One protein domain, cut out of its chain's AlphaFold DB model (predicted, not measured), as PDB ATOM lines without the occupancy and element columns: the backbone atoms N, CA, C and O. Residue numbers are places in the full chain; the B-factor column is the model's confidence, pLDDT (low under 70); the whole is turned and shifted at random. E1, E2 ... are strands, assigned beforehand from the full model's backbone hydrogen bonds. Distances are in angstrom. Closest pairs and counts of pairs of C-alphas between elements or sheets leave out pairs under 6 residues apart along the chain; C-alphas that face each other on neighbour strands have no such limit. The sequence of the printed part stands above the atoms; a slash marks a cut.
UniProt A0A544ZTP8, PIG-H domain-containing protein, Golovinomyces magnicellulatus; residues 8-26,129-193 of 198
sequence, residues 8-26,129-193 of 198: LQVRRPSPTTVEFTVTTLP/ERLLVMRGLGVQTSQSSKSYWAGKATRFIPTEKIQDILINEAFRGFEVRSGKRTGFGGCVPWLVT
ATOM      1  N   LEU A   8     -25.105 -44.070  27.149       81.31
ATOM      2  CA  LEU A   8     -24.241 -43.913  28.311       81.31
ATOM      3  C   LEU A   8     -22.776 -43.872  27.858       81.31
ATOM      4  O   LEU A   8     -22.315 -44.752  27.138       81.31
ATOM      5  N   GLN A   9     -22.043 -42.851  28.280       81.12
ATOM      6  CA  GLN A   9     -20.600 -42.725  28.112       81.12
ATOM      7  C   GLN A   9     -19.944 -42.751  29.488       81.12
ATOM      8  O   GLN A   9     -20.320 -41.971  30.361       81.12
ATOM      9  N   VAL A  10     -18.955 -43.621  29.668       84.50
ATOM     10  CA  VAL A  10     -18.191 -43.725  30.916       84.50
ATOM     11  C   VAL A  10     -16.785 -43.200  30.668       84.50
ATOM     12  O   VAL A  10     -16.094 -43.661  29.763       84.50
ATOM     13  N   ARG A  11     -16.349 -42.231  31.469       82.00
ATOM     14  CA  ARG A  11     -14.971 -41.729  31.467       82.00
ATOM     15  C   ARG A  11     -14.377 -41.863  32.861       82.00
ATOM     16  O   ARG A  11     -15.047 -41.595  33.852       82.00
ATOM     17  N   ARG A  12     -13.110 -42.270  32.944       85.69
ATOM     18  CA  ARG A  12     -12.365 -42.407  34.207       85.69
ATOM     19  C   ARG A  12     -11.119 -41.523  34.166       85.69
ATOM     20  O   ARG A  12     -10.050 -42.014  33.818       85.69
ATOM     21  N   PRO A  13     -11.246 -40.212  34.433       79.00
ATOM     22  CA  PRO A  13     -10.109 -39.293  34.374       79.00
ATOM     23  C   PRO A  13      -9.087 -39.517  35.500       79.00
ATOM     24  O   PRO A  13      -7.933 -39.139  35.355       79.00
ATOM     25  N   SER A  14      -9.498 -40.125  36.615       84.94
ATOM     26  CA  SER A  14      -8.644 -40.446  37.762       84.94
ATOM     27  C   SER A  14      -9.037 -41.822  38.312       84.94
ATOM     28  O   SER A  14     -10.205 -42.202  38.197       84.94
ATOM     29  N   PRO A  15      -8.123 -42.571  38.955       82.62
ATOM     30  CA  PRO A  15      -8.452 -43.832  39.631       82.62
ATOM     31  C   PRO A  15      -9.555 -43.705  40.698       82.62
ATOM     32  O   PRO A  15     -10.206 -44.696  41.029       82.62
ATOM     33  N   THR A  16      -9.791 -42.502  41.228       83.50
ATOM     34  CA  THR A  16     -10.834 -42.218  42.227       83.50
ATOM     35  C   THR A  16     -12.087 -41.556  41.651       83.50
ATOM     36  O   THR A  16     -13.053 -41.364  42.390       83.50
ATOM     37  N   THR A  17     -12.117 -41.254  40.349       84.44
ATOM     38  CA  THR A  17     -13.187 -40.462  39.731       84.44
ATOM     39  C   THR A  17     -13.759 -41.157  38.503       84.44
ATOM     40  O   THR A  17     -13.031 -41.497  37.569       84.44
ATOM     41  N   VAL A  18     -15.084 -41.311  38.469       85.25
ATOM     42  CA  VAL A  18     -15.820 -41.875  37.330       85.25
ATOM     43  C   VAL A  18     -16.913 -40.901  36.903       85.25
ATOM     44  O   VAL A  18     -17.767 -40.529  37.699       85.25
ATOM     45  N   GLU A  19     -16.896 -40.482  35.644       84.94
ATOM     46  CA  GLU A  19     -17.932 -39.651  35.034       84.94
ATOM     47  C   GLU A  19     -18.837 -40.528  34.163       84.94
ATOM     48  O   GLU A  19     -18.387 -41.153  33.202       84.94
ATOM     49  N   PHE A  20     -20.124 -40.544  34.491       82.50
ATOM     50  CA  PHE A  20     -21.188 -41.134  33.690       82.50
ATOM     51  C   PHE A  20     -21.915 -40.011  32.958       82.50
ATOM     52  O   PHE A  20     -22.472 -39.113  33.581       82.50
ATOM     53  N   THR A  21     -21.902 -40.030  31.632       81.56
ATOM     54  CA  THR A  21     -22.584 -39.033  30.802       81.56
ATOM     55  C   THR A  21     -23.665 -39.708  29.978       81.56
ATOM     56  O   THR A  21     -23.395 -40.616  29.201       81.56
ATOM     57  N   VAL A  22     -24.891 -39.232  30.129       78.94
ATOM     58  CA  VAL A  22     -26.080 -39.708  29.436       78.94
ATOM     59  C   VAL A  22     -26.488 -38.642  28.443       78.94
ATOM     60  O   VAL A  22     -26.685 -37.475  28.791       78.94
ATOM     61  N   THR A  23     -26.592 -39.027  27.179       77.06
ATOM     62  CA  THR A  23     -26.997 -38.088  26.136       77.06
ATOM     63  C   THR A  23     -28.032 -38.719  25.229       77.06
ATOM     64  O   THR A  23     -27.926 -39.888  24.861       77.06
ATOM     65  N   THR A  24     -29.010 -37.916  24.822       78.00
ATOM     66  CA  THR A  24     -29.962 -38.280  23.764       78.00
ATOM     67  C   THR A  24     -29.397 -38.021  22.363       78.00
ATOM     68  O   THR A  24     -30.075 -38.240  21.357       78.00
ATOM     69  N   LEU A  25     -28.160 -37.520  22.291       70.00
ATOM     70  CA  LEU A  25     -27.473 -37.177  21.056       70.00
ATOM     71  C   LEU A  25     -26.986 -38.450  20.341       70.00
ATOM     72  O   LEU A  25     -26.350 -39.297  20.975       70.00
ATOM     73  N   PRO A  26     -27.226 -38.575  19.022       72.19
ATOM     74  CA  PRO A  26     -26.609 -39.627  18.228       72.19
ATOM     75  C   PRO A  26     -25.075 -39.492  18.238       72.19
ATOM     76  O   PRO A  26     -24.550 -38.427  18.592       72.19
ATOM     77  N   GLU A 129     -27.332 -35.292  30.631       80.81
ATOM     78  CA  GLU A 129     -27.269 -35.522  32.067       80.81
ATOM     79  C   GLU A 129     -25.925 -36.155  32.390       80.81
ATOM     80  O   GLU A 129     -25.439 -37.021  31.665       80.81
ATOM     81  N   ARG A 130     -25.265 -35.673  33.437       81.75
ATOM     82  CA  ARG A 130     -23.964 -36.177  33.867       81.75
ATOM     83  C   ARG A 130     -23.995 -36.477  35.344       81.75
ATOM     84  O   ARG A 130     -24.513 -35.684  36.125       81.75
ATOM     85  N   LEU A 131     -23.399 -37.592  35.713       83.50
ATOM     86  CA  LEU A 131     -23.232 -38.033  37.077       83.50
ATOM     87  C   LEU A 131     -21.744 -38.310  37.284       83.50
ATOM     88  O   LEU A 131     -21.183 -39.252  36.733       83.50
ATOM     89  N   LEU A 132     -21.094 -37.443  38.044       85.38
ATOM     90  CA  LEU A 132     -19.695 -37.559  38.418       85.38
ATOM     91  C   LEU A 132     -19.625 -38.187  39.808       85.38
ATOM     92  O   LEU A 132     -20.083 -37.600  40.786       85.38
ATOM     93  N   VAL A 133     -19.053 -39.381  39.891       84.56
ATOM     94  CA  VAL A 133     -18.794 -40.085  41.146       84.56
ATOM     95  C   VAL A 133     -17.350 -39.841  41.551       84.56
ATOM     96  O   VAL A 133     -16.428 -40.149  40.793       84.56
ATOM     97  N   MET A 134     -17.155 -39.329  42.762       84.88
ATOM     98  CA  MET A 134     -15.843 -39.178  43.383       84.88
ATOM     99  C   MET A 134     -15.777 -40.072  44.615       84.88
ATOM    100  O   MET A 134     -16.540 -39.908  45.572       84.88
ATOM    101  N   ARG A 135     -14.870 -41.049  44.583       75.75
ATOM    102  CA  ARG A 135     -14.724 -42.050  45.642       75.75
ATOM    103  C   ARG A 135     -14.297 -41.369  46.945       75.75
ATOM    104  O   ARG A 135     -13.225 -40.778  47.000       75.75
ATOM    105  N   GLY A 136     -15.137 -41.474  47.976       76.25
ATOM    106  CA  GLY A 136     -14.887 -40.892  49.300       76.25
ATOM    107  C   GLY A 136     -15.239 -39.408  49.445       76.25
ATOM    108  O   GLY A 136     -14.940 -38.844  50.488       76.25
ATOM    109  N   LEU A 137     -15.854 -38.781  48.432       83.31
ATOM    110  CA  LEU A 137     -16.298 -37.383  48.515       83.31
ATOM    111  C   LEU A 137     -17.812 -37.245  48.319       83.31
ATOM    112  O   LEU A 137     -18.501 -36.591  49.096       83.31
ATOM    113  N   GLY A 138     -18.347 -37.833  47.248       84.94
ATOM    114  CA  GLY A 138     -19.755 -37.668  46.911       84.94
ATOM    115  C   GLY A 138     -20.055 -37.888  45.442       84.94
ATOM    116  O   GLY A 138     -19.210 -38.316  44.649       84.94
ATOM    117  N   VAL A 139     -21.291 -37.562  45.088       87.19
ATOM    118  CA  VAL A 139     -21.808 -37.625  43.725       87.19
ATOM    119  C   VAL A 139     -22.217 -36.225  43.289       87.19
ATOM    120  O   VAL A 139     -22.921 -35.516  44.005       87.19
ATOM    121  N   GLN A 140     -21.798 -35.817  42.099       87.38
ATOM    122  CA  GLN A 140     -22.226 -34.574  41.476       87.38
ATOM    123  C   GLN A 140     -23.101 -34.876  40.264       87.38
ATOM    124  O   GLN A 140     -22.656 -35.492  39.299       87.38
ATOM    125  N   THR A 141     -24.334 -34.385  40.279       87.31
ATOM    126  CA  THR A 141     -25.241 -34.443  39.131       87.31
ATOM    127  C   THR A 141     -25.205 -33.111  38.392       87.31
ATOM    128  O   THR A 141     -25.339 -32.056  39.015       87.31
ATOM    129  N   SER A 142     -25.033 -33.138  37.074       80.50
ATOM    130  CA  SER A 142     -25.119 -31.962  36.205       80.50
ATOM    131  C   SER A 142     -26.146 -32.205  35.108       80.50
ATOM    132  O   SER A 142     -25.987 -33.126  34.311       80.50
ATOM    133  N   GLN A 143     -27.170 -31.363  35.028       82.56
ATOM    134  CA  GLN A 143     -28.212 -31.443  34.006       82.56
ATOM    135  C   GLN A 143     -28.143 -30.228  33.079       82.56
ATOM    136  O   GLN A 143     -27.965 -29.084  33.510       82.56
ATOM    137  N   SER A 144     -28.269 -30.465  31.775       78.31
ATOM    138  CA  SER A 144     -28.369 -29.390  30.796       78.31
ATOM    139  C   SER A 144     -29.763 -28.765  30.837       78.31
ATOM    140  O   SER A 144     -30.757 -29.478  30.718       78.31
ATOM    141  N   SER A 145     -29.847 -27.437  30.933       78.75
ATOM    142  CA  SER A 145     -31.136 -26.751  30.839       78.75
ATOM    143  C   SER A 145     -31.772 -26.888  29.447       78.75
ATOM    144  O   SER A 145     -31.070 -27.055  28.440       78.75
ATOM    145  N   LYS A 146     -33.109 -26.785  29.408       78.31
ATOM    146  CA  LYS A 146     -33.964 -26.856  28.209       78.31
ATOM    147  C   LYS A 146     -33.800 -25.663  27.261       78.31
ATOM    148  O   LYS A 146     -34.251 -25.731  26.125       78.31
ATOM    149  N   SER A 147     -33.169 -24.579  27.703       78.50
ATOM    150  CA  SER A 147     -32.917 -23.374  26.905       78.50
ATOM    151  C   SER A 147     -31.414 -23.121  26.795       78.50
ATOM    152  O   SER A 147     -30.671 -23.419  27.732       78.50
ATOM    153  N   TYR A 148     -30.950 -22.573  25.666       76.81
ATOM    154  CA  TYR A 148     -29.541 -22.178  25.511       76.81
ATOM    155  C   TYR A 148     -29.153 -20.992  26.400       76.81
ATOM    156  O   TYR A 148     -27.977 -20.843  26.716       76.81
ATOM    157  N   TRP A 149     -30.133 -20.196  26.830       72.69
ATOM    158  CA  TRP A 149     -29.940 -19.029  27.695       72.69
ATOM    159  C   TRP A 149     -29.694 -19.396  29.160       72.69
ATOM    160  O   TRP A 149     -29.182 -18.592  29.930       72.69
ATOM    161  N   ALA A 150     -30.067 -20.612  29.555       80.06
ATOM    162  CA  ALA A 150     -29.961 -21.068  30.928       80.06
ATOM    163  C   ALA A 150     -28.712 -21.937  31.130       80.06
ATOM    164  O   ALA A 150     -28.389 -22.821  30.326       80.06
ATOM    165  N   GLY A 151     -28.028 -21.691  32.248       76.25
ATOM    166  CA  GLY A 151     -26.864 -22.455  32.675       76.25
ATOM    167  C   GLY A 151     -27.179 -23.928  32.953       76.25
ATOM    168  O   GLY A 151     -28.326 -24.376  32.950       76.25
ATOM    169  N   LYS A 152     -26.126 -24.711  33.187       79.38
ATOM    170  CA  LYS A 152     -26.275 -26.092  33.657       79.38
ATOM    171  C   LYS A 152     -26.677 -26.072  35.132       79.38
ATOM    172  O   LYS A 152     -26.095 -25.317  35.903       79.38
ATOM    173  N   ALA A 153     -27.626 -26.918  35.515       82.00
ATOM    174  CA  ALA A 153     -27.962 -27.124  36.917       82.00
ATOM    175  C   ALA A 153     -26.992 -28.154  37.502       82.00
ATOM    176  O   ALA A 153     -26.917 -29.277  36.999       82.00
ATOM    177  N   THR A 154     -26.232 -27.771  38.526       85.81
ATOM    178  CA  THR A 154     -25.286 -28.653  39.216       85.81
ATOM    179  C   THR A 154     -25.713 -28.841  40.663       85.81
ATOM    180  O   THR A 154     -26.067 -27.889  41.356       85.81
ATOM    181  N   ARG A 155     -25.690 -30.087  41.132       86.75
ATOM    182  CA  ARG A 155     -25.957 -30.425  42.529       86.75
ATOM    183  C   ARG A 155     -24.913 -31.419  42.999       86.75
ATOM    184  O   ARG A 155     -24.744 -32.471  42.388       86.75
ATOM    185  N   PHE A 156     -24.219 -31.067  44.072       87.81
ATOM    186  CA  PHE A 156     -23.322 -31.972  44.772       87.81
ATOM    187  C   PHE A 156     -24.059 -32.620  45.944       87.81
ATOM    188  O   PHE A 156     -24.775 -31.948  46.689       87.81
ATOM    189  N   ILE A 157     -23.900 -33.930  46.077       85.50
ATOM    190  CA  ILE A 157     -24.483 -34.751  47.130       85.50
ATOM    191  C   ILE A 157     -23.306 -35.416  47.858       85.50
ATOM    192  O   ILE A 157     -22.682 -36.315  47.286       85.50
ATOM    193  N   PRO A 158     -22.956 -34.954  49.071       85.94
ATOM    194  CA  PRO A 158     -21.832 -35.500  49.825       85.94
ATOM    195  C   PRO A 158     -22.129 -36.922  50.302       85.94
ATOM    196  O   PRO A 158     -23.289 -37.260  50.548       85.94
ATOM    197  N   THR A 159     -21.088 -37.744  50.457       81.88
ATOM    198  CA  THR A 159     -21.227 -39.161  50.838       81.88
ATOM    199  C   THR A 159     -21.937 -39.374  52.167       81.88
ATOM    200  O   THR A 159     -22.691 -40.334  52.284       81.88
ATOM    201  N   GLU A 160     -21.777 -38.469  53.137       83.81
ATOM    202  CA  GLU A 160     -22.431 -38.607  54.450       83.81
ATOM    203  C   GLU A 160     -23.964 -38.512  54.372       83.81
ATOM    204  O   GLU A 160     -24.660 -38.931  55.292       83.81
ATOM    205  N   LYS A 161     -24.504 -37.947  53.283       74.81
ATOM    206  CA  LYS A 161     -25.950 -37.757  53.074       74.81
ATOM    207  C   LYS A 161     -26.573 -38.811  52.159       74.81
ATOM    208  O   LYS A 161     -27.759 -38.711  51.849       74.81
ATOM    209  N   ILE A 162     -25.796 -39.790  51.698       72.81
ATOM    210  CA  ILE A 162     -26.266 -40.839  50.792       72.81
ATOM    211  C   ILE A 162     -26.641 -42.058  51.634       72.81
ATOM    212  O   ILE A 162     -25.766 -42.749  52.143       72.81
ATOM    213  N   GLN A 163     -27.942 -42.307  51.776       74.88
ATOM    214  CA  GLN A 163     -28.453 -43.546  52.372       74.88
ATOM    215  C   GLN A 163     -28.688 -44.585  51.276       74.88
ATOM    216  O   GLN A 163     -28.033 -45.616  51.273       74.88
ATOM    217  N   ASP A 164     -29.517 -44.243  50.287       70.25
ATOM    218  CA  ASP A 164     -29.795 -45.065  49.110       70.25
ATOM    219  C   ASP A 164     -29.966 -44.181  47.865       70.25
ATOM    220  O   ASP A 164     -30.419 -43.036  47.949       70.25
ATOM    221  N   ILE A 165     -29.599 -44.708  46.691       71.81
ATOM    222  CA  ILE A 165     -29.774 -44.033  45.397       71.81
ATOM    223  C   ILE A 165     -30.781 -44.831  44.574       71.81
ATOM    224  O   ILE A 165     -30.460 -45.895  44.046       71.81
ATOM    225  N   LEU A 166     -31.991 -44.293  44.430       72.38
ATOM    226  CA  LEU A 166     -32.991 -44.846  43.526       72.38
ATOM    227  C   LEU A 166     -32.789 -44.284  42.116       72.38
ATOM    228  O   LEU A 166     -32.867 -43.075  41.892       72.38
ATOM    229  N   ILE A 167     -32.558 -45.176  41.156       68.75
ATOM    230  CA  ILE A 167     -32.436 -44.838  39.736       68.75
ATOM    231  C   ILE A 167     -33.737 -45.257  39.053       68.75
ATOM    232  O   ILE A 167     -33.958 -46.437  38.799       68.75
ATOM    233  N   ASN A 168     -34.606 -44.283  38.785       62.62
ATOM    234  CA  ASN A 168     -35.943 -44.532  38.239       62.62
ATOM    235  C   ASN A 168     -35.921 -44.954  36.755       62.62
ATOM    236  O   ASN A 168     -36.817 -45.644  36.282       62.62
ATOM    237  N   GLU A 169     -34.872 -44.567  36.026       62.12
ATOM    238  CA  GLU A 169     -34.607 -44.978  34.647       62.12
ATOM    239  C   GLU A 169     -33.145 -45.442  34.565       62.12
ATOM    240  O   GLU A 169     -32.221 -44.633  34.475       62.12
ATOM    241  N   ALA A 170     -32.923 -46.753  34.699       55.28
ATOM    242  CA  ALA A 170     -31.588 -47.349  34.705       55.28
ATOM    243  C   ALA A 170     -31.117 -47.734  33.293       55.28
ATOM    244  O   ALA A 170     -31.900 -48.083  32.408       55.28
ATOM    245  N   PHE A 171     -29.804 -47.669  33.082       57.34
ATOM    246  CA  PHE A 171     -29.173 -47.907  31.786       57.34
ATOM    247  C   PHE A 171     -29.229 -49.387  31.390       57.34
ATOM    248  O   PHE A 171     -28.990 -50.266  32.219       57.34
ATOM    249  N   ARG A 172     -29.427 -49.681  30.096       49.38
ATOM    250  CA  ARG A 172     -29.060 -51.002  29.555       49.38
ATOM    251  C   ARG A 172     -27.559 -51.215  29.789       49.38
ATOM    252  O   ARG A 172     -26.763 -50.403  29.327       49.38
ATOM    253  N   GLY A 173     -27.194 -52.271  30.520       52.22
ATOM    254  CA  GLY A 173     -25.799 -52.606  30.846       52.22
ATOM    255  C   GLY A 173     -25.260 -52.015  32.155       52.22
ATOM    256  O   GLY A 173     -24.071 -52.163  32.437       52.22
ATOM    257  N   PHE A 174     -26.096 -51.359  32.974       56.47
ATOM    258  CA  PHE A 174     -25.702 -50.989  34.336       56.47
ATOM    259  C   PHE A 174     -25.764 -52.219  35.244       56.47
ATOM    260  O   PHE A 174     -26.821 -52.560  35.771       56.47
ATOM    261  N   GLU A 175     -24.632 -52.902  35.410       62.16
ATOM    262  CA  GLU A 175     -24.513 -54.031  36.329       62.16
ATOM    263  C   GLU A 175     -23.800 -53.594  37.611       62.16
ATOM    264  O   GLU A 175     -22.673 -53.087  37.599       62.16
ATOM    265  N   VAL A 176     -24.471 -53.792  38.742       56.91
ATOM    266  CA  VAL A 176     -23.880 -53.595  40.062       56.91
ATOM    267  C   VAL A 176     -23.367 -54.943  40.548       56.91
ATOM    268  O   VAL A 176     -24.141 -55.768  41.027       56.91
ATOM    269  N   ARG A 177     -22.053 -55.177  40.449       57.25
ATOM    270  CA  ARG A 177     -21.424 -56.341  41.084       57.25
ATOM    271  C   ARG A 177     -20.923 -55.946  42.465       57.25
ATOM    272  O   ARG A 177     -19.990 -55.152  42.614       57.25
ATOM    273  N   SER A 178     -21.567 -56.498  43.488       42.47
ATOM    274  CA  SER A 178     -21.081 -56.407  44.862       42.47
ATOM    275  C   SER A 178     -20.071 -57.526  45.096       42.47
ATOM    276  O   SER A 178     -20.411 -58.705  45.011       42.47
ATOM    277  N   GLY A 179     -18.816 -57.157  45.345       45.81
ATOM    278  CA  GLY A 179     -17.755 -58.093  45.698       45.81
ATOM    279  C   GLY A 179     -17.379 -57.917  47.162       45.81
ATOM    280  O   GLY A 179     -16.937 -56.840  47.564       45.81
ATOM    281  N   LYS A 180     -17.511 -58.971  47.972       38.59
ATOM    282  CA  LYS A 180     -16.914 -58.996  49.313       38.59
ATOM    283  C   LYS A 180     -15.438 -59.367  49.172       38.59
ATOM    284  O   LYS A 180     -15.120 -60.475  48.756       38.59
ATOM    285  N   ARG A 181     -14.529 -58.449  49.515       40.19
ATOM    286  CA  ARG A 181     -13.109 -58.782  49.710       40.19
ATOM    287  C   ARG A 181     -12.935 -59.255  51.149       40.19
ATOM    288  O   ARG A 181     -12.986 -58.447  52.069       40.19
ATOM    289  N   THR A 182     -12.734 -60.551  51.348       39.84
ATOM    290  CA  THR A 182     -12.265 -61.100  52.625       39.84
ATOM    291  C   THR A 182     -10.753 -60.912  52.711       39.84
ATOM    292  O   THR A 182      -9.989 -61.719  52.191       39.84
ATOM    293  N   GLY A 183     -10.326 -59.804  53.319       41.19
ATOM    294  CA  GLY A 183      -8.958 -59.587  53.788       41.19
ATOM    295  C   GLY A 183      -8.956 -59.473  55.310       41.19
ATOM    296  O   GLY A 183      -9.920 -58.971  55.884       41.19
ATOM    297  N   PHE A 184      -7.904 -59.986  55.953       41.03
ATOM    298  CA  PHE A 184      -7.698 -59.947  57.405       41.03
ATOM    299  C   PHE A 184      -7.926 -58.524  57.950       41.03
ATOM    300  O   PHE A 184      -7.158 -57.617  57.641       41.03
ATOM    301  N   GLY A 185      -8.987 -58.341  58.744       43.03
ATOM    302  CA  GLY A 185      -9.355 -57.053  59.345       43.03
ATOM    303  C   GLY A 185     -10.599 -56.388  58.743       43.03
ATOM    304  O   GLY A 185     -10.524 -55.267  58.253       43.03
ATOM    305  N   GLY A 186     -11.757 -57.052  58.830       38.59
ATOM    306  CA  GLY A 186     -13.071 -56.422  58.634       38.59
ATOM    307  C   GLY A 186     -13.653 -56.501  57.215       38.59
ATOM    308  O   GLY A 186     -12.983 -56.280  56.209       38.59
ATOM    309  N   CYS A 187     -14.954 -56.806  57.139       35.16
ATOM    310  CA  CYS A 187     -15.736 -56.759  55.904       35.16
ATOM    311  C   CYS A 187     -15.942 -55.304  55.470       35.16
ATOM    312  O   CYS A 187     -16.779 -54.608  56.038       35.16
ATOM    313  N   VAL A 188     -15.236 -54.861  54.431       41.22
ATOM    314  CA  VAL A 188     -15.552 -53.597  53.756       41.22
ATOM    315  C   VAL A 188     -16.345 -53.918  52.482       41.22
ATOM    316  O   VAL A 188     -15.808 -54.592  51.596       41.22
ATOM    317  N   PRO A 189     -17.622 -53.507  52.367       39.09
ATOM    318  CA  PRO A 189     -18.367 -53.642  51.123       39.09
ATOM    319  C   PRO A 189     -17.766 -52.704  50.068       39.09
ATOM    320  O   PRO A 189     -17.630 -51.503  50.298       39.09
ATOM    321  N   TRP A 190     -17.409 -53.242  48.901       41.50
ATOM    322  CA  TRP A 190     -16.951 -52.445  47.765       41.50
ATOM    323  C   TRP A 190     -17.831 -52.725  46.545       41.50
ATOM    324  O   TRP A 190     -18.030 -53.873  46.147       41.50
ATOM    325  N   LEU A 191     -18.340 -51.654  45.938       37.22
ATOM    326  CA  LEU A 191     -19.080 -51.692  44.679       37.22
ATOM    327  C   LEU A 191     -18.086 -51.652  43.514       37.22
ATOM    328  O   LEU A 191     -17.351 -50.675  43.356       37.22
ATOM    329  N   VAL A 192     -18.067 -52.706  42.696       42.62
ATOM    330  CA  VAL A 192     -17.345 -52.719  41.421       42.62
ATOM    331  C   VAL A 192     -18.377 -52.538  40.314       42.62
ATOM    332  O   VAL A 192     -19.064 -53.474  39.923       42.62
ATOM    333  N   THR A 193     -18.498 -51.316  39.803       43.59
ATOM    334  CA  THR A 193     -19.251 -51.040  38.576       43.59
ATOM    335  C   THR A 193     -18.331 -51.251  37.372       43.59
ATOM    336  O   THR A 193     -17.439 -50.441  37.085       43.59
TER     337      THR A 193
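What this domain is: This is residues 8 to 26 and 129 to 193 of the 198 residues of the protein "PIG-H domain-containing protein" of Golovinomyces magnicellulatus (UniProt A0A544ZTP8). Look for one twisted antiparallel sheet of five strands, E1 to E5, and for a separate two-stranded hairpin, E6 and E7, set apart from it at the end of a long looping link. Residues 163 to 170 of that link stick out, and so does the hairpin's tip, residues 182 to 187. The printed part has 84 residues with seven named strands, E1 to E7 along the chain, and no named helix: it is all strand. The large sheet has the order E1 - E2 - E3 - E4 - E5. The whole is loose, with a radius of gyration of the C-alphas of 15.4 A, and spans 55 by 27 by 26 A.

Where its parts are: Find C-alpha 8 at (-24.241, -43.913, 28.311); from there E1 runs through residues 8 to 14, 18.6 A long. E2 takes residues 17 to 23 and is 19.5 A long. After the cut, E3 begins at C-alpha 129, at (-27.269, -35.522, 32.067), and runs 16.5 A to residue 134. E4, residues 138 to 143, and E5, residues 153 to 158, each measure 16.6 A. Further on come E6, residues 176 to 181, 15.4 A, and E7, residues 188 to 193, 15.8 A, which ends at C-alpha 193, at (-19.251, -51.040, 38.576).

How they stand to each other: Begin at edge strand E1, which forms a hairpin with E2: N 9 and O 21 are 2.8 A apart, within hydrogen-bond range. E2 and E3 are antiparallel at 172 degrees, with N 20 and O 131 at 2.8 A. E3, E4 and E5 form a meander, each strand the antiparallel neighbour of the one before; check N 132 and O 140, 2.8 A, then N 141 and O 155, 2.9 A. E5 is the other edge strand. From edge to edge the strands' lines turn by 57 degrees. E6 and E7 form a hairpin at 145 degrees, with N 192 and O 177 at 3.1 A, and both are apart from E1, E2, E3, E4 and E5.

The domain as a whole: The two C-alphas farthest apart, those of Trp 149 and Phe 184, are 55.2 A from each other. Residues 27 to 128 are not printed, and C-alphas 26 and 129 are 14.5 A apart across this cut. The link from E5 to E6, residues 159 to 175, is long. The mean pLDDT of the printed part is 70.2; look for values under 70 at residues 167 to 193, where E6 has a mean of 47 and E7 of 41.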